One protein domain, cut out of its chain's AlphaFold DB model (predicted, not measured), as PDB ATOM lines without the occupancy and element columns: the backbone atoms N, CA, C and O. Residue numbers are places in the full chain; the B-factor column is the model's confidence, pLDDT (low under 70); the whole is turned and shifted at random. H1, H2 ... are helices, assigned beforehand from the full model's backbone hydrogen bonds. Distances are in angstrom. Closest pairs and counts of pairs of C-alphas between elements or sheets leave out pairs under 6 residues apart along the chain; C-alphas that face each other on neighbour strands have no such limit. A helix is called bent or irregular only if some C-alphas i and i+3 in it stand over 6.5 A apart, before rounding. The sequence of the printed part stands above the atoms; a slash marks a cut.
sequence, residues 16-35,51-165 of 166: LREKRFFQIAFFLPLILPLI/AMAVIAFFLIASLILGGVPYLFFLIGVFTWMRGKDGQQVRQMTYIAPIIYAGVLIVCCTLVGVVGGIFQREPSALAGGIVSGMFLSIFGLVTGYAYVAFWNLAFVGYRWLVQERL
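What this domain is: This is residues 16 to 35 and 51 to 165 of the 166 residues of an uncharacterized protein of Acidobacteria bacterium (UniProt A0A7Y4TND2). One long helix, H4, runs most of the length of an elongated model and folds against H3b, the long arm of bent H3, as a hairpin. H2 crosses H3b, its residues 51 to 58 sticking out; H1 packs on H2 and H3a. The printed part, 135 residues, has helices H1 to H4 in order, no named strand: all helix, loose, radius of gyration of the C-alphas 17.8 A, spans 66 by 38 by 22 A.

Where its parts are: H4, residues 124 to 163, measures 57.3 A, ending at C-alpha (85.600, -92.794, -0.149). H3, residues 86 to 119, one helix by its hydrogen bonds, is bent: C-alphas 94 and 97 are 6.8 A apart. Its arms are H3a, 86 to 94, and H3b, 97 to 119, 32.1 A. H2, residues 51 to 81, measures 41.9 A. H1, residues 16 to 35, begins at C-alpha (77.122, -74.735, -3.290); it is only just irregular, C-alphas 26 and 29 being 6.9 A apart.

How they stand to each other: Hairpin H3b and H4 touch, closest C-alphas Ile 105 and Gly 132, 4.0 A. H2 touches H3b with residues 65 to 73 alone, closest C-alphas Pro 69 and Leu 104, 5.6 A. Every O i to N i+4 pair is within hydrogen-bond range in H3b and H4; H1 has 11 of 16, H2 26 of 27, H3a 4 of 5.

The domain as a whole: Residues 36 to 50 are cut out, a 19.3 A gap between C-alphas 35 and 51. Residue 33 is under pLDDT 70.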
ATOM      1  N   LEU A  16      77.175 -75.658  -4.428       81.12
ATOM      2  CA  LEU A  16      77.122 -74.735  -3.290       81.12
ATOM      3  C   LEU A  16      78.305 -74.924  -2.331       81.12
ATOM      4  O   LEU A  16      78.845 -73.933  -1.824       81.12
ATOM      5  N   ARG A  17      78.728 -76.171  -2.085       84.69
ATOM      6  CA  ARG A  17      79.910 -76.476  -1.261       84.69
ATOM      7  C   ARG A  17      81.198 -75.966  -1.901       84.69
ATOM      8  O   ARG A  17      81.981 -75.313  -1.212       84.69
ATOM      9  N   GLU A  18      81.386 -76.199  -3.200       85.06
ATOM     10  CA  GLU A  18      82.550 -75.708  -3.950       85.06
ATOM     11  C   GLU A  18      82.662 -74.183  -3.868       85.06
ATOM     12  O   GLU A  18      83.707 -73.642  -3.494       85.06
ATOM     13  N   LYS A  19      81.553 -73.479  -4.123       86.50
ATOM     14  CA  LYS A  19      81.505 -72.019  -4.024       86.50
ATOM     15  C   LYS A  19      81.921 -71.519  -2.639       86.50
ATOM     16  O   LYS A  19      82.743 -70.608  -2.543       86.50
ATOM     17  N   ARG A  20      81.375 -72.106  -1.567       87.12
ATOM     18  CA  ARG A  20      81.707 -71.716  -0.183       87.12
ATOM     19  C   ARG A  20      83.175 -71.975   0.149       87.12
ATOM     20  O   ARG A  20      83.799 -71.126   0.779       87.12
ATOM     21  N   PHE A  21      83.728 -73.102  -0.299       88.75
ATOM     22  CA  PHE A  21      85.133 -73.447  -0.082       88.75
ATOM     23  C   PHE A  21      86.067 -72.370  -0.646       88.75
ATOM     24  O   PHE A  21      86.890 -71.815   0.085       88.75
ATOM     25  N   PHE A  22      85.888 -71.997  -1.917       87.31
ATOM     26  CA  PHE A  22      86.727 -70.973  -2.543       87.31
ATOM     27  C   PHE A  22      86.477 -69.569  -1.978       87.31
ATOM     28  O   PHE A  22      87.426 -68.801  -1.829       87.31
ATOM     29  N   GLN A  23      85.243 -69.235  -1.585       87.75
ATOM     30  CA  GLN A  23      84.956 -67.969  -0.898       87.75
ATOM     31  C   GLN A  23      85.713 -67.837   0.429       87.75
ATOM     32  O   GLN A  23      86.261 -66.774   0.708       87.75
ATOM     33  N   ILE A  24      85.781 -68.905   1.229       88.12
ATOM     34  CA  ILE A  24      86.560 -68.917   2.477       88.12
ATOM     35  C   ILE A  24      88.057 -68.806   2.168       88.12
ATOM     36  O   ILE A  24      88.759 -68.021   2.808       88.12
ATOM     37  N   ALA A  25      88.539 -69.522   1.147       88.44
ATOM     38  CA  ALA A  25      89.932 -69.443   0.718       88.44
ATOM     39  C   ALA A  25      90.338 -68.017   0.294       88.44
ATOM     40  O   ALA A  25      91.473 -67.620   0.533       88.44
ATOM     41  N   PHE A  26      89.435 -67.199  -0.257       85.38
ATOM     42  CA  PHE A  26      89.733 -65.788  -0.538       85.38
ATOM     43  C   PHE A  26      89.933 -64.934   0.728       85.38
ATOM     44  O   PHE A  26      90.661 -63.948   0.682       85.38
ATOM     45  N   PHE A  27      89.347 -65.279   1.875       85.44
ATOM     46  CA  PHE A  27      89.530 -64.491   3.103       85.44
ATOM     47  C   PHE A  27      90.781 -64.864   3.897       85.44
ATOM     48  O   PHE A  27      91.297 -64.041   4.653       85.44
ATOM     49  N   LEU A  28      91.293 -66.081   3.725       83.88
ATOM     50  CA  LEU A  28      92.407 -66.589   4.525       83.88
ATOM     51  C   LEU A  28      93.673 -65.710   4.500       83.88
ATOM     52  O   LEU A  28      94.236 -65.494   5.575       83.88
ATOM     53  N   PRO A  29      94.102 -65.140   3.353       79.81
ATOM     54  CA  PRO A  29      95.280 -64.274   3.299       79.81
ATOM     55  C   PRO A  29      95.119 -62.980   4.103       79.81
ATOM     56  O   PRO A  29      96.117 -62.382   4.488       79.81
ATOM     57  N   LEU A  30      93.879 -62.561   4.386       79.06
ATOM     58  CA  LEU A  30      93.585 -61.425   5.257       79.06
ATOM     59  C   LEU A  30      93.561 -61.837   6.735       79.06
ATOM     60  O   LEU A  30      94.014 -61.083   7.587       79.06
ATOM     61  N   ILE A  31      93.056 -63.033   7.051       79.44
ATOM     62  CA  ILE A  31      92.930 -63.517   8.436       79.44
ATOM     63  C   ILE A  31      94.298 -63.882   9.022       79.44
ATOM     64  O   ILE A  31      94.590 -63.541  10.166       79.44
ATOM     65  N   LEU A  32      95.147 -64.556   8.242       73.25
ATOM     66  CA  LEU A  32      96.444 -65.057   8.696       73.25
ATOM     67  C   LEU A  32      97.357 -63.969   9.310       73.25
ATOM     68  O   LEU A  32      97.879 -64.207  10.399       73.25
ATOM     69  N   PRO A  33      97.515 -62.768   8.710       68.81
ATOM     70  CA  PRO A  33      98.296 -61.685   9.314       68.81
ATOM     71  C   PRO A  33      97.601 -60.991  10.497       68.81
ATOM     72  O   PRO A  33      98.276 -60.322  11.278       68.81
ATOM     73  N   LEU A  34      96.284 -61.150  10.681       73.25
ATOM     74  CA  LEU A  34      95.562 -60.564  11.821       73.25
ATOM     75  C   LEU A  34      95.739 -61.372  13.114       73.25
ATOM     76  O   LEU A  34      95.722 -60.788  14.195       73.25
ATOM     77  N   ILE A  35      95.958 -62.689  13.024       71.38
ATOM     78  CA  ILE A  35      96.187 -63.572  14.184       71.38
ATOM     79  C   ILE A  35      97.332 -63.061  15.082       71.38
ATOM     80  O   ILE A  35      97.100 -62.855  16.277       71.38
ATOM     81  N   ALA A  51     114.466 -55.855  18.320       74.94
ATOM     82  CA  ALA A  51     113.975 -56.890  17.410       74.94
ATOM     83  C   ALA A  51     112.435 -56.968  17.325       74.94
ATOM     84  O   ALA A  51     111.891 -57.139  16.234       74.94
ATOM     85  N   MET A  52     111.718 -56.800  18.441       71.25
ATOM     86  CA  MET A  52     110.248 -56.859  18.461       71.25
ATOM     87  C   MET A  52     109.622 -55.641  17.776       71.25
ATOM     88  O   MET A  52     108.625 -55.782  17.072       71.25
ATOM     89  N   ALA A  53     110.243 -54.462  17.908       71.50
ATOM     90  CA  ALA A  53     109.819 -53.260  17.190       71.50
ATOM     91  C   ALA A  53     109.949 -53.428  15.667       71.50
ATOM     92  O   ALA A  53     109.047 -53.048  14.923       71.50
ATOM     93  N   VAL A  54     111.041 -54.047  15.206       75.25
ATOM     94  CA  VAL A  54     111.264 -54.326  13.781       75.25
ATOM     95  C   VAL A  54     110.215 -55.303  13.246       75.25
ATOM     96  O   VAL A  54     109.599 -55.027  12.219       75.25
ATOM     97  N   ILE A  55     109.947 -56.404  13.955       75.81
ATOM     98  CA  ILE A  55     108.917 -57.379  13.558       75.81
ATOM     99  C   ILE A  55     107.533 -56.718  13.495       75.81
ATOM    100  O   ILE A  55     106.817 -56.885  12.507       75.81
ATOM    101  N   ALA A  56     107.170 -55.928  14.509       72.00
ATOM    102  CA  ALA A  56     105.901 -55.204  14.533       72.00
ATOM    103  C   ALA A  56     105.784 -54.217  13.360       72.00
ATOM    104  O   ALA A  56     104.748 -54.172  12.695       72.00
ATOM    105  N   PHE A  57     106.857 -53.480  13.056       73.56
ATOM    106  CA  PHE A  57     106.899 -52.578  11.909       73.56
ATOM    107  C   PHE A  57     106.692 -53.326  10.588       73.56
ATOM    108  O   PHE A  57     105.851 -52.915   9.792       73.56
ATOM    109  N   PHE A  58     107.386 -54.448  10.367       72.31
ATOM    110  CA  PHE A  58     107.204 -55.260   9.160       72.31
ATOM    111  C   PHE A  58     105.782 -55.816   9.033       72.31
ATOM    112  O   PHE A  58     105.224 -55.791   7.937       72.31
ATOM    113  N   LEU A  59     105.170 -56.270  10.130       73.06
ATOM    114  CA  LEU A  59     103.789 -56.763  10.123       73.06
ATOM    115  C   LEU A  59     102.789 -55.656   9.776       73.06
ATOM    116  O   LEU A  59     101.933 -55.851   8.914       73.06
ATOM    117  N   ILE A  60     102.922 -54.480  10.395       71.94
ATOM    118  CA  ILE A  60     102.052 -53.327  10.122       71.94
ATOM    119  C   ILE A  60     102.260 -52.831   8.688       71.94
ATOM    120  O   ILE A  60     101.288 -52.624   7.962       71.94
ATOM    121  N   ALA A  61     103.511 -52.689   8.250       71.75
ATOM    122  CA  ALA A  61     103.836 -52.280   6.889       71.75
ATOM    123  C   ALA A  61     103.292 -53.281   5.862       71.75
ATOM    124  O   ALA A  61     102.689 -52.868   4.876       71.75
ATOM    125  N   SER A  62     103.416 -54.588   6.116       73.75
ATOM    126  CA  SER A  62     102.834 -55.638   5.272       73.75
ATOM    127  C   SER A  62     101.306 -55.573   5.243       73.75
ATOM    128  O   SER A  62     100.702 -55.775   4.188       73.75
ATOM    129  N   LEU A  63     100.663 -55.284   6.376       74.56
ATOM    130  CA  LEU A  63      99.209 -55.163   6.454       74.56
ATOM    131  C   LEU A  63      98.704 -53.927   5.698       74.56
ATOM    132  O   LEU A  63      97.677 -53.996   5.032       74.56
ATOM    133  N   ILE A  64      99.425 -52.810   5.753       76.06
ATOM    134  CA  ILE A  64      99.038 -51.592   5.035       76.06
ATOM    135  C   ILE A  64      99.327 -51.748   3.538       76.06
ATOM    136  O   ILE A  64      98.430 -51.568   2.714       76.06
ATOM    137  N   LEU A  65     100.558 -52.117   3.179       77.06
ATOM    138  CA  LEU A  65     101.014 -52.175   1.788       77.06
ATOM    139  C   LEU A  65     100.431 -53.363   1.019       77.06
ATOM    140  O   LEU A  65     100.223 -53.248  -0.182       77.06
ATOM    141  N   GLY A  66     100.159 -54.488   1.684       79.56
ATOM    142  CA  GLY A  66      99.523 -55.659   1.074       79.56
ATOM    143  C   GLY A  66      98.027 -55.751   1.368       79.56
ATOM    144  O   GLY A  66      97.227 -56.006   0.471       79.56
ATOM    145  N   GLY A  67      97.620 -55.499   2.613       85.31
ATOM    146  CA  GLY A  67      96.234 -55.688   3.045       85.31
ATOM    147  C   GLY A  67      95.256 -54.674   2.453       85.31
ATOM    148  O   GLY A  67      94.160 -55.071   2.067       85.31
ATOM    149  N   VAL A  68      95.631 -53.396   2.298       87.44
ATOM    150  CA  VAL A  68      94.737 -52.401   1.670       87.44
ATOM    151  C   VAL A  68      94.462 -52.736   0.195       87.44
ATOM    152  O   VAL A  68      93.284 -52.848  -0.161       87.44
ATOM    153  N   PRO A  69      95.475 -52.983  -0.665       90.50
ATOM    154  CA  PRO A  69      95.228 -53.474  -2.024       90.50
ATOM    155  C   PRO A  69      94.402 -54.763  -2.047       90.50
ATOM    156  O   PRO A  69      93.510 -54.919  -2.883       90.50
ATOM    157  N   TYR A  70      94.653 -55.672  -1.100       89.69
ATOM    158  CA  TYR A  70      93.922 -56.931  -1.009       89.69
ATOM    159  C   TYR A  70      92.442 -56.727  -0.673       89.69
ATOM    160  O   TYR A  70      91.589 -57.387  -1.258       89.69
ATOM    161  N   LEU A  71      92.103 -55.774   0.199       91.00
ATOM    162  CA  LEU A  71      90.714 -55.424   0.503       91.00
ATOM    163  C   LEU A  71      89.977 -54.873  -0.722       91.00
ATOM    164  O   LEU A  71      88.858 -55.308  -0.996       91.00
ATOM    165  N   PHE A  72      90.598 -53.969  -1.487       92.06
ATOM    166  CA  PHE A  72      90.007 -53.470  -2.735       92.06
ATOM    167  C   PHE A  72      89.758 -54.603  -3.732       92.06
ATOM    168  O   PHE A  72      88.669 -54.704  -4.306       92.06
ATOM    169  N   PHE A  73      90.742 -55.488  -3.882       94.25
ATOM    170  CA  PHE A  73      90.615 -56.690  -4.693       94.25
ATOM    171  C   PHE A  73      89.451 -57.577  -4.217       94.25
ATOM    172  O   PHE A  73      88.586 -57.931  -5.022       94.25
ATOM    173  N   LEU A  74      89.367 -57.876  -2.917       92.25
ATOM    174  CA  LEU A  74      88.296 -58.695  -2.352       92.25
ATOM    175  C   LEU A  74      86.922 -58.077  -2.594       92.25
ATOM    176  O   LEU A  74      86.030 -58.781  -3.059       92.25
ATOM    177  N   ILE A  75      86.737 -56.782  -2.332       93.75
ATOM    178  CA  ILE A  75      85.449 -56.107  -2.559       93.75
ATOM    179  C   ILE A  75      85.015 -56.277  -4.023       93.75
ATOM    180  O   ILE A  75      83.866 -56.651  -4.287       93.75
ATOM    181  N   GLY A  76      85.939 -56.077  -4.967       92.88
ATOM    182  CA  GLY A  76      85.688 -56.275  -6.395       92.88
ATOM    183  C   GLY A  76      85.278 -57.711  -6.731       92.88
ATOM    184  O   GLY A  76      84.224 -57.934  -7.335       92.88
ATOM    185  N   VAL A  77      86.061 -58.698  -6.287       91.19
ATOM    186  CA  VAL A  77      85.788 -60.117  -6.559       91.19
ATOM    187  C   VAL A  77      84.490 -60.576  -5.895       91.19
ATOM    188  O   VAL A  77      83.673 -61.225  -6.542       91.19
ATOM    189  N   PHE A  78      84.225 -60.202  -4.643       90.94
ATOM    190  CA  PHE A  78      82.982 -60.558  -3.949       90.94
ATOM    191  C   PHE A  78      81.747 -59.960  -4.601       90.94
ATOM    192  O   PHE A  78      80.717 -60.633  -4.675       90.94
ATOM    193  N   THR A  79      81.852 -58.735  -5.109       93.81
ATOM    194  CA  THR A  79      80.765 -58.111  -5.866       93.81
ATOM    195  C   THR A  79      80.509 -58.880  -7.159       93.81
ATOM    196  O   THR A  79      79.362 -59.203  -7.458       93.81
ATOM    197  N   TRP A  80      81.569 -59.275  -7.868       93.31
ATOM    198  CA  TRP A  80      81.467 -60.080  -9.084       93.31
ATOM    199  C   TRP A  80      80.910 -61.496  -8.836       93.31
ATOM    200  O   TRP A  80      80.162 -62.011  -9.664       93.31
ATOM    201  N   MET A  81      81.202 -62.115  -7.685       91.31
ATOM    202  CA  MET A  81      80.748 -63.472  -7.331       91.31
ATOM    203  C   MET A  81      79.243 -63.579  -6.999       91.31
ATOM    204  O   MET A  81      78.704 -64.697  -6.914       91.31
ATOM    205  N   ARG A  82      78.540 -62.454  -6.790       87.44
ATOM    206  CA  ARG A  82      77.088 -62.411  -6.527       87.44
ATOM    207  C   ARG A  82      76.320 -62.801  -7.794       87.44
ATOM    208  O   ARG A  82      75.980 -61.963  -8.612       87.44
ATOM    209  N   GLY A  83      76.079 -64.096  -7.971       86.25
ATOM    210  CA  GLY A  83      75.381 -64.653  -9.139       86.25
ATOM    211  C   GLY A  83      76.243 -65.550 -10.026       86.25
ATOM    212  O   GLY A  83      75.778 -65.980 -11.073       86.25
ATOM    213  N   LYS A  84      77.482 -65.847  -9.616       89.44
ATOM    214  CA  LYS A  84      78.345 -66.824 -10.294       89.44
ATOM    215  C   LYS A  84      78.198 -68.214  -9.688       89.44
ATOM    216  O   LYS A  84      77.979 -68.340  -8.471       89.44
ATOM    217  N   ASP A  85      78.312 -69.228 -10.537       88.50
ATOM    218  CA  ASP A  85      78.343 -70.636 -10.137       88.50
ATOM    219  C   ASP A  85      79.709 -71.022  -9.519       88.50
ATOM    220  O   ASP A  85      80.656 -70.229  -9.505       88.50
ATOM    221  N   GLY A  86      79.805 -72.227  -8.945       84.19
ATOM    222  CA  GLY A  86      81.035 -72.706  -8.302       84.19
ATOM    223  C   GLY A  86      82.213 -72.834  -9.273       84.19
ATOM    224  O   GLY A  86      83.334 -72.453  -8.931       84.19
ATOM    225  N   GLN A  87      81.955 -73.273 -10.505       87.25
ATOM    226  CA  GLN A  87      82.978 -73.457 -11.533       87.25
ATOM    227  C   GLN A  87      83.583 -72.117 -11.977       87.25
ATOM    228  O   GLN A  87      84.802 -71.994 -12.081       87.25
ATOM    229  N   GLN A  88      82.755 -71.097 -12.188       90.38
ATOM    230  CA  GLN A  88      83.155 -69.730 -12.518       90.38
ATOM    231  C   GLN A  88      83.975 -69.108 -11.387       90.38
ATOM    232  O   GLN A  88      84.998 -68.471 -11.639       90.38
ATOM    233  N   VAL A  89      83.558 -69.317 -10.134       89.94
ATOM    234  CA  VAL A  89      84.308 -68.859  -8.952       89.94
ATOM    235  C   VAL A  89      85.676 -69.538  -8.896       89.94
ATOM    236  O   VAL A  89      86.684 -68.865  -8.684       89.94
ATOM    237  N   ARG A  90      85.745 -70.848  -9.155       88.12
ATOM    238  CA  ARG A  90      87.011 -71.581  -9.224       88.12
ATOM    239  C   ARG A  90      87.899 -71.086 -10.363       88.12
ATOM    240  O   ARG A  90      89.083 -70.856 -10.138       88.12
ATOM    241  N   GLN A  91      87.362 -70.868 -11.559       91.12
ATOM    242  CA  GLN A  91      88.119 -70.311 -12.689       91.12
ATOM    243  C   GLN A  91      88.698 -68.930 -12.361       91.12
ATOM    244  O   GLN A  91      89.856 -68.652 -12.670       91.12
ATOM    245  N   MET A  92      87.933 -68.099 -11.649       91.81
ATOM    246  CA  MET A  92      88.396 -66.794 -11.184       91.81
ATOM    247  C   MET A  92      89.616 -66.895 -10.261       91.81
ATOM    248  O   MET A  92      90.457 -66.001 -10.290       91.81
ATOM    249  N   THR A  93      89.784 -67.984  -9.499       91.56
ATOM    250  CA  THR A  93      90.977 -68.161  -8.646       91.56
ATOM    251  C   THR A  93      92.284 -68.178  -9.442       91.56
ATOM    252  O   THR A  93      93.292 -67.707  -8.936       91.56
ATOM    253  N   TYR A  94      92.280 -68.619 -10.703       93.38
ATOM    254  CA  TYR A  94      93.483 -68.623 -11.548       93.38
ATOM    255  C   TYR A  94      93.824 -67.243 -12.123       93.38
ATOM    256  O   TYR A  94      94.982 -66.970 -12.444       93.38
ATOM    257  N   ILE A  95      92.819 -66.375 -12.256       95.00
ATOM    258  CA  ILE A  95      92.962 -65.010 -12.786       95.00
ATOM    259  C   ILE A  95      93.188 -64.007 -11.642       95.00
ATOM    260  O   ILE A  95      93.819 -62.967 -11.828       95.00
ATOM    261  N   ALA A  96      92.723 -64.339 -10.437       93.06
ATOM    262  CA  ALA A  96      92.833 -63.532  -9.232       93.06
ATOM    263  C   ALA A  96      94.246 -62.972  -8.968       93.06
ATOM    264  O   ALA A  96      94.333 -61.764  -8.748       93.06
ATOM    265  N   PRO A  97      95.349 -63.752  -9.051       94.81
ATOM    266  CA  PRO A  97      96.697 -63.216  -8.854       94.81
ATOM    267  C   PRO A  97      97.060 -62.097  -9.837       94.81
ATOM    268  O   PRO A  97      97.688 -61.119  -9.442       94.81
ATOM    269  N   ILE A  98      96.624 -62.199 -11.098       96.62
ATOM    270  CA  ILE A  98      96.881 -61.185 -12.135       96.62
ATOM    271  C   ILE A  98      96.102 -59.905 -11.836       96.62
ATOM    272  O   ILE A  98      96.650 -58.805 -11.902       96.62
ATOM    273  N   ILE A  99      94.824 -60.038 -11.476       95.81
ATOM    274  CA  ILE A  99      93.990 -58.883 -11.122       95.81
ATOM    275  C   ILE A  99      94.563 -58.194  -9.884       95.81
ATOM    276  O   ILE A  99      94.716 -56.974  -9.874       95.81
ATOM    277  N   TYR A 100      94.929 -58.971  -8.864       94.31
ATOM    278  CA  TYR A 100      95.555 -58.455  -7.654       94.31
ATOM    279  C   TYR A 100      96.880 -57.740  -7.949       94.31
ATOM    280  O   TYR A 100      97.093 -56.643  -7.444       94.31
ATOM    281  N   ALA A 101      97.730 -58.295  -8.817       95.12
ATOM    282  CA  ALA A 101      98.963 -57.647  -9.260       95.12
ATOM    283  C   ALA A 101      98.701 -56.262  -9.879       95.12
ATOM    284  O   ALA A 101      99.379 -55.294  -9.532       95.12
ATOM    285  N   GLY A 102      97.677 -56.146 -10.730       95.69
ATOM    286  CA  GLY A 102      97.253 -54.861 -11.292       95.69
ATOM    287  C   GLY A 102      96.785 -53.870 -10.223       95.69
ATOM    288  O   GLY A 102      97.229 -52.720 -10.211       95.69
ATOM    289  N   VAL A 103      95.947 -54.320  -9.283       94.94
ATOM    290  CA  VAL A 103      95.492 -53.499  -8.144       94.94
ATOM    291  C   VAL A 103      96.681 -53.018  -7.313       94.94
ATOM    292  O   VAL A 103      96.739 -51.849  -6.938       94.94
ATOM    293  N   LEU A 104      97.659 -53.887  -7.072       92.81
ATOM    294  CA  LEU A 104      98.834 -53.576  -6.272       92.81
ATOM    295  C   LEU A 104      99.709 -52.505  -6.936       92.81
ATOM    296  O   LEU A 104     100.100 -51.547  -6.270       92.81
ATOM    297  N   ILE A 105      99.939 -52.598  -8.250       94.81
ATOM    298  CA  ILE A 105     100.655 -51.558  -9.009       94.81
ATOM    299  C   ILE A 105      99.937 -50.211  -8.891       94.81
ATOM    300  O   ILE A 105     100.582 -49.197  -8.607       94.81
ATOM    301  N   VAL A 106      98.613 -50.191  -9.071       94.81
ATOM    302  CA  VAL A 106      97.812 -48.962  -8.964       94.81
ATOM    303  C   VAL A 106      97.920 -48.370  -7.560       94.81
ATOM    304  O   VAL A 106      98.224 -47.187  -7.421       94.81
ATOM    305  N   CYS A 107      97.745 -49.179  -6.514       93.25
ATOM    306  CA  CYS A 107      97.849 -48.716  -5.134       93.25
ATOM    307  C   CYS A 107      99.246 -48.170  -4.805       93.25
ATOM    308  O   CYS A 107      99.346 -47.068  -4.266       93.25
ATOM    309  N   CYS A 108     100.323 -48.876  -5.161       91.44
ATOM    310  CA  CYS A 108     101.692 -48.404  -4.929       91.44
ATOM    311  C   CYS A 108     101.997 -47.113  -5.699       91.44
ATOM    312  O   CYS A 108     102.636 -46.209  -5.161       91.44
ATOM    313  N   THR A 109     101.494 -46.995  -6.929       93.00
ATOM    314  CA  THR A 109     101.633 -45.776  -7.734       93.00
ATOM    315  C   THR A 109     100.904 -44.605  -7.081       93.00
ATOM    316  O   THR A 109     101.484 -43.531  -6.949       93.00
ATOM    317  N   LEU A 110      99.670 -44.806  -6.606       92.25
ATOM    318  CA  LEU A 110      98.907 -43.771  -5.903       92.25
ATOM    319  C   LEU A 110      99.598 -43.329  -4.609       92.25
ATOM    320  O   LEU A 110      99.697 -42.130  -4.356       92.25
ATOM    321  N   VAL A 111     100.128 -44.270  -3.823       89.38
ATOM    322  CA  VAL A 111     100.913 -43.953  -2.619       89.38
ATOM    323  C   VAL A 111     102.156 -43.139  -2.979       89.38
ATOM    324  O   VAL A 111     102.419 -42.124  -2.334       89.38
ATOM    325  N   GLY A 112     102.881 -43.528  -4.033       88.62
ATOM    326  CA  GLY A 112     104.038 -42.783  -4.534       88.62
ATOM    327  C   GLY A 112     103.682 -41.365  -4.988       88.62
ATOM    328  O   GLY A 112     104.358 -40.414  -4.607       88.62
ATOM    329  N   VAL A 113     102.584 -41.191  -5.731       90.12
ATOM    330  CA  VAL A 113     102.099 -39.868  -6.169       90.12
ATOM    331  C   VAL A 113     101.747 -38.986  -4.977       90.12
ATOM    332  O   VAL A 113     102.213 -37.852  -4.892       90.12
ATOM    333  N   VAL A 114     100.951 -39.504  -4.040       89.19
ATOM    334  CA  VAL A 114     100.524 -38.751  -2.855       89.19
ATOM    335  C   VAL A 114     101.737 -38.373  -2.002       89.19
ATOM    336  O   VAL A 114     101.882 -37.209  -1.633       89.19
ATOM    337  N   GLY A 115     102.651 -39.315  -1.752       86.25
ATOM    338  CA  GLY A 115     103.897 -39.054  -1.030       86.25
ATOM    339  C   GLY A 115     104.781 -38.014  -1.725       86.25
ATOM    340  O   GLY A 115     105.267 -37.090  -1.073       86.25
ATOM    341  N   GLY A 116     104.913 -38.100  -3.050       86.25
ATOM    342  CA  GLY A 116     105.662 -37.146  -3.868       86.25
ATOM    343  C   GLY A 116     105.118 -35.726  -3.814       86.25
ATOM    344  O   GLY A 116     105.898 -34.777  -3.752       86.25
ATOM    345  N   ILE A 117     103.791 -35.568  -3.773       86.62
ATOM    346  CA  ILE A 117     103.144 -34.260  -3.598       86.62
ATOM    347  C   ILE A 117     103.532 -33.652  -2.243       86.62
ATOM    348  O   ILE A 117     103.894 -32.477  -2.184       86.62
ATOM    349  N   PHE A 118     103.508 -34.443  -1.165       87.50
ATOM    350  CA  PHE A 118     103.866 -33.963   0.174       87.50
ATOM    351  C   PHE A 118     105.360 -33.652   0.324       87.50
ATOM    352  O   PHE A 118     105.713 -32.670   0.975       87.50
ATOM    353  N   GLN A 119     106.230 -34.459  -0.283       88.44
ATOM    354  CA  GLN A 119     107.687 -34.339  -0.142       88.44
ATOM    355  C   GLN A 119     108.343 -33.490  -1.243       88.44
ATOM    356  O   GLN A 119     109.543 -33.234  -1.186       88.44
ATOM    357  N   ARG A 120     107.560 -33.014  -2.224       87.50
ATOM    358  CA  ARG A 120     108.030 -32.308  -3.433       87.50
ATOM    359  C   ARG A 120     109.091 -33.092  -4.202       87.50
ATOM    360  O   ARG A 120     110.019 -32.511  -4.762       87.50
ATOM    361  N   GLU A 121     108.943 -34.411  -4.235       90.88
ATOM    362  CA  GLU A 121     109.918 -35.304  -4.843       90.88
ATOM    363  C   GLU A 121     109.409 -35.795  -6.213       90.88
ATOM    364  O   GLU A 121     108.486 -36.613  -6.278       90.88
ATOM    365  N   PRO A 122     109.968 -35.306  -7.336       83.50
ATOM    366  CA  PRO A 122     109.469 -35.635  -8.674       83.50
ATOM    367  C   PRO A 122     109.700 -37.107  -9.063       83.50
ATOM    368  O   PRO A 122     108.990 -37.642  -9.914       83.50
ATOM    369  N   SER A 123     110.649 -37.788  -8.416       91.94
ATOM    370  CA  SER A 123     110.935 -39.222  -8.571       91.94
ATOM    371  C   SER A 123     109.896 -40.137  -7.917       91.94
ATOM    372  O   SER A 123     109.871 -41.330  -8.226       91.94
ATOM    373  N   ALA A 124     109.020 -39.624  -7.050       90.50
ATOM    374  CA  ALA A 124     108.128 -40.459  -6.245       90.50
ATOM    375  C   ALA A 124     107.090 -41.236  -7.075       90.50
ATOM    376  O   ALA A 124     106.749 -42.368  -6.730       90.50
ATOM    377  N   LEU A 125     106.636 -40.681  -8.208       89.56
ATOM    378  CA  LEU A 125     105.780 -41.405  -9.158       89.56
ATOM    379  C   LEU A 125     106.506 -42.640  -9.712       89.56
ATOM    380  O   LEU A 125     105.970 -43.746  -9.671       89.56
ATOM    381  N   ALA A 126     107.733 -42.454 -10.208       91.81
ATOM    382  CA  ALA A 126     108.537 -43.543 -10.754       91.81
ATOM    383  C   ALA A 126     108.846 -44.591  -9.672       91.81
ATOM    384  O   ALA A 126     108.699 -45.787  -9.914       91.81
ATOM    385  N   GLY A 127     109.181 -44.141  -8.458       91.94
ATOM    386  CA  GLY A 127     109.388 -45.007  -7.296       91.94
ATOM    387  C   GLY A 127     108.158 -45.851  -6.952       91.94
ATOM    388  O   GLY A 127     108.286 -47.058  -6.742       91.94
ATOM    389  N   GLY A 128     106.961 -45.255  -6.964       91.50
ATOM    390  CA  GLY A 128     105.697 -45.963  -6.742       91.50
ATOM    391  C   GLY A 128     105.413 -47.034  -7.799       91.50
ATOM    392  O   GLY A 128     105.054 -48.159  -7.444       91.50
ATOM    393  N   ILE A 129     105.641 -46.725  -9.082       93.44
ATOM    394  CA  ILE A 129     105.467 -47.682 -10.191       93.44
ATOM    395  C   ILE A 129     106.443 -48.853 -10.054       93.44
ATOM    396  O   ILE A 129     106.021 -50.008 -10.097       93.44
ATOM    397  N   VAL A 130     107.735 -48.571  -9.855       94.75
ATOM    398  CA  VAL A 130     108.778 -49.604  -9.725       94.75
ATOM    399  C   VAL A 130     108.512 -50.496  -8.513       94.75
ATOM    400  O   VAL A 130     108.583 -51.720  -8.622       94.75
ATOM    401  N   SER A 131     108.137 -49.901  -7.377       89.81
ATOM    402  CA  SER A 131     107.782 -50.650  -6.167       89.81
ATOM    403  C   SER A 131     106.558 -51.534  -6.398       89.81
ATOM    404  O   SER A 131     106.561 -52.705  -6.019       89.81
ATOM    405  N   GLY A 132     105.537 -51.003  -7.077       92.06
ATOM    406  CA  GLY A 132     104.350 -51.754  -7.468       92.06
ATOM    407  C   GLY A 132     104.685 -52.937  -8.372       92.06
ATOM    408  O   GLY A 132     104.235 -54.049  -8.110       92.06
ATOM    409  N   MET A 133     105.522 -52.735  -9.393       94.25
ATOM    410  CA  MET A 133     105.979 -53.808 -10.282       94.25
ATOM    411  C   MET A 133     106.743 -54.889  -9.514       94.25
ATOM    412  O   MET A 133     106.425 -56.072  -9.643       94.25
ATOM    413  N   PHE A 134     107.699 -54.502  -8.670       93.31
ATOM    414  CA  PHE A 134     108.480 -55.446  -7.872       93.31
ATOM    415  C   PHE A 134     107.594 -56.291  -6.944       93.31
ATOM    416  O   PHE A 134     107.652 -57.523  -6.966       93.31
ATOM    417  N   LEU A 135     106.710 -55.642  -6.181       90.25
ATOM    418  CA  LEU A 135     105.767 -56.328  -5.299       90.25
ATOM    419  C   LEU A 135     104.754 -57.174  -6.080       90.25
ATOM    420  O   LEU A 135     104.349 -58.230  -5.598       90.25
ATOM    421  N   SER A 136     104.372 -56.764  -7.293       93.50
ATOM    422  CA  SER A 136     103.458 -57.539  -8.132       93.50
ATOM    423  C   SER A 136     104.065 -58.867  -8.585       93.50
ATOM    424  O   SER A 136     103.366 -59.874  -8.575       93.50
ATOM    425  N   ILE A 137     105.369 -58.918  -8.886       94.69
ATOM    426  CA  ILE A 137     106.065 -60.170  -9.223       94.69
ATOM    427  C   ILE A 137     106.009 -61.130  -8.033       94.69
ATOM    428  O   ILE A 137     105.626 -62.292  -8.183       94.69
ATOM    429  N   PHE A 138     106.322 -60.633  -6.834       89.25
ATOM    430  CA  PHE A 138     106.232 -61.433  -5.613       89.25
ATOM    431  C   PHE A 138     104.790 -61.890  -5.333       89.25
ATOM    432  O   PHE A 138     104.550 -63.057  -5.013       89.25
ATOM    433  N   GLY A 139     103.819 -60.992  -5.513       89.25
ATOM    434  CA  GLY A 139     102.391 -61.269  -5.371       89.25
ATOM    435  C   GLY A 139     101.873 -62.305  -6.369       89.25
ATOM    436  O   GLY A 139     101.046 -63.135  -6.005       89.25
ATOM    437  N   LEU A 140     102.390 -62.320  -7.599       94.69
ATOM    438  CA  LEU A 140     102.051 -63.330  -8.601       94.69
ATOM    439  C   LEU A 140     102.590 -64.702  -8.204       94.69
ATOM    440  O   LEU A 140     101.831 -65.668  -8.198       94.69
ATOM    441  N   VAL A 141     103.873 -64.794  -7.840       94.56
ATOM    442  CA  VAL A 141     104.494 -66.070  -7.442       94.56
ATOM    443  C   VAL A 141     103.781 -66.658  -6.224       94.56
ATOM    444  O   VAL A 141     103.349 -67.811  -6.248       94.56
ATOM    445  N   THR A 142     103.607 -65.854  -5.174       90.75
ATOM    446  CA  THR A 142     102.927 -66.292  -3.945       90.75
ATOM    447  C   THR A 142     101.439 -66.554  -4.174       90.75
ATOM    448  O   THR A 142     100.914 -67.553  -3.687       90.75
ATOM    449  N   GLY A 143     100.767 -65.726  -4.976       92.81
ATOM    450  CA  GLY A 143      99.365 -65.896  -5.344       92.81
ATOM    451  C   GLY A 143      99.112 -67.184  -6.125       92.81
ATOM    452  O   GLY A 143      98.185 -67.920  -5.798       92.81
ATOM    453  N   TYR A 144      99.950 -67.519  -7.106       95.81
ATOM    454  CA  TYR A 144      99.811 -68.776  -7.846       95.81
ATOM    455  C   TYR A 144     100.144 -70.002  -7.000       95.81
ATOM    456  O   TYR A 144      99.426 -70.999  -7.087       95.81
ATOM    457  N   ALA A 145     101.165 -69.927  -6.142       93.94
ATOM    458  CA  ALA A 145     101.448 -70.994  -5.182       93.94
ATOM    459  C   ALA A 145     100.247 -71.239  -4.249       93.94
ATOM    460  O   ALA A 145      99.850 -72.383  -4.023       93.94
ATOM    461  N   TYR A 146      99.612 -70.163  -3.777       91.25
ATOM    462  CA  TYR A 146      98.407 -70.220  -2.955       91.25
ATOM    463  C   TYR A 146      97.217 -70.849  -3.696       91.25
ATOM    464  O   TYR A 146      96.553 -71.745  -3.175       91.25
ATOM    465  N   VAL A 147      96.960 -70.424  -4.936       93.06
ATOM    466  CA  VAL A 147      95.882 -70.977  -5.774       93.06
ATOM    467  C   VAL A 147      96.101 -72.465  -6.042       93.06
ATOM    468  O   VAL A 147      95.146 -73.242  -5.957       93.06
ATOM    469  N   ALA A 148      97.341 -72.874  -6.328       93.75
ATOM    470  CA  ALA A 148      97.698 -74.276  -6.523       93.75
ATOM    471  C   ALA A 148      97.422 -75.097  -5.257       93.75
ATOM    472  O   ALA A 148      96.743 -76.121  -5.331       93.75
ATOM    473  N   PHE A 149      97.860 -74.608  -4.092       94.38
ATOM    474  CA  PHE A 149      97.607 -75.252  -2.805       94.38
ATOM    475  C   PHE A 149      96.108 -75.481  -2.555       94.38
ATOM    476  O   PHE A 149      95.696 -76.607  -2.276       94.38
ATOM    477  N   TRP A 150      95.270 -74.454  -2.719       91.56
ATOM    478  CA  TRP A 150      93.832 -74.579  -2.446       91.56
ATOM    479  C   TRP A 150      93.086 -75.440  -3.459       91.56
ATOM    480  O   TRP A 150      92.159 -76.158  -3.081       91.56
ATOM    481  N   ASN A 151      93.490 -75.418  -4.729       91.06
ATOM    482  CA  ASN A 151      92.912 -76.322  -5.720       91.06
ATOM    483  C   ASN A 151      93.280 -77.785  -5.427       91.06
ATOM    484  O   ASN A 151      92.411 -78.649  -5.522       91.06
ATOM    485  N   LEU A 152      94.522 -78.067  -5.016       92.75
ATOM    486  CA  LEU A 152      94.931 -79.412  -4.594       92.75
ATOM    487  C   LEU A 152      94.181 -79.860  -3.332       92.75
ATOM    488  O   LEU A 152      93.669 -80.979  -3.289       92.75
ATOM    489  N   ALA A 153      94.044 -78.975  -2.341       91.62
ATOM    490  CA  ALA A 153      93.286 -79.249  -1.123       91.62
ATOM    491  C   ALA A 153      91.810 -79.564  -1.419       91.62
ATOM    492  O   ALA A 153      91.246 -80.487  -0.831       91.62
ATOM    493  N   PHE A 154      91.191 -78.851  -2.365       89.88
ATOM    494  CA  PHE A 154      89.818 -79.124  -2.792       89.88
ATOM    495  C   PHE A 154      89.669 -80.497  -3.458       89.88
ATOM    496  O   PHE A 154      88.728 -81.232  -3.155       89.88
ATOM    497  N   VAL A 155      90.603 -80.867  -4.341       90.12
ATOM    498  CA  VAL A 155      90.611 -82.192  -4.985       90.12
ATOM    499  C   VAL A 155      90.755 -83.298  -3.937       90.12
ATOM    500  O   VAL A 155      89.972 -84.247  -3.952       90.12
ATOM    501  N   GLY A 156      91.685 -83.145  -2.987       91.00
ATOM    502  CA  GLY A 156      91.860 -84.096  -1.884       91.00
ATOM    503  C   GLY A 156      90.621 -84.209  -0.991       91.00
ATOM    504  O   GLY A 156      90.198 -85.314  -0.657       91.00
ATOM    505  N   TYR A 157      89.981 -83.082  -0.665       89.62
ATOM    506  CA  TYR A 157      88.725 -83.067   0.090       89.62
ATOM    507  C   TYR A 157      87.612 -83.843  -0.627       89.62
ATOM    508  O   TYR A 157      86.941 -84.664  -0.001       89.62
ATOM    509  N   ARG A 158      87.430 -83.631  -1.939       86.50
ATOM    510  CA  ARG A 158      86.417 -84.360  -2.721       86.50
ATOM    511  C   ARG A 158      86.668 -85.864  -2.734       86.50
ATOM    512  O   ARG A 158      85.717 -86.624  -2.582       86.50
ATOM    513  N   TRP A 159      87.923 -86.272  -2.897       88.06
ATOM    514  CA  TRP A 159      88.304 -87.681  -2.909       88.06
ATOM    515  C   TRP A 159      87.971 -88.371  -1.576       88.06
ATOM    516  O   TRP A 159      87.267 -89.377  -1.564       88.06
ATOM    517  N   LEU A 160      88.337 -87.752  -0.446       87.94
ATOM    518  CA  LEU A 160      88.030 -88.273   0.895       87.94
ATOM    519  C   LEU A 160      86.526 -88.376   1.184       87.94
ATOM    520  O   LEU A 160      86.089 -89.265   1.911       87.94
ATOM    521  N   VAL A 161      85.721 -87.448   0.661       85.94
ATOM    522  CA  VAL A 161      84.260 -87.497   0.829       85.94
ATOM    523  C   VAL A 161      83.654 -88.644   0.020       85.94
ATOM    524  O   VAL A 161      82.750 -89.309   0.519       85.94
ATOM    525  N   GLN A 162      84.158 -88.907  -1.189       83.56
ATOM    526  CA  GLN A 162      83.688 -90.019  -2.020       83.56
ATOM    527  C   GLN A 162      84.029 -91.383  -1.412       83.56
ATOM    528  O   GLN A 162      83.172 -92.260  -1.405       83.56
ATOM    529  N   GLU A 163      85.226 -91.550  -0.841       82.06
ATOM    530  CA  GLU A 163      85.600 -92.794  -0.149       82.06
ATOM    531  C   GLU A 163      84.711 -93.108   1.059       82.06
ATOM    532  O   GLU A 163      84.507 -94.270   1.371       82.06
ATOM    533  N   ARG A 164      84.156 -92.095   1.738       78.44
ATOM    534  CA  ARG A 164      83.259 -92.305   2.890       78.44
ATOM    535  C   ARG A 164      81.829 -92.687   2.513       78.44
ATOM    536  O   ARG A 164      81.054 -93.027   3.404       78.44
ATOM    537  N   LEU A 165      81.453 -92.534   1.246       73.88
ATOM    538  CA  LEU A 165      80.104 -92.818   0.748       73.88
ATOM    539  C   LEU A 165      80.003 -94.181   0.047       73.88
ATOM    540  O   LEU A 165      78.886 -94.614  -0.236       73.88
TER     541      LEU A 165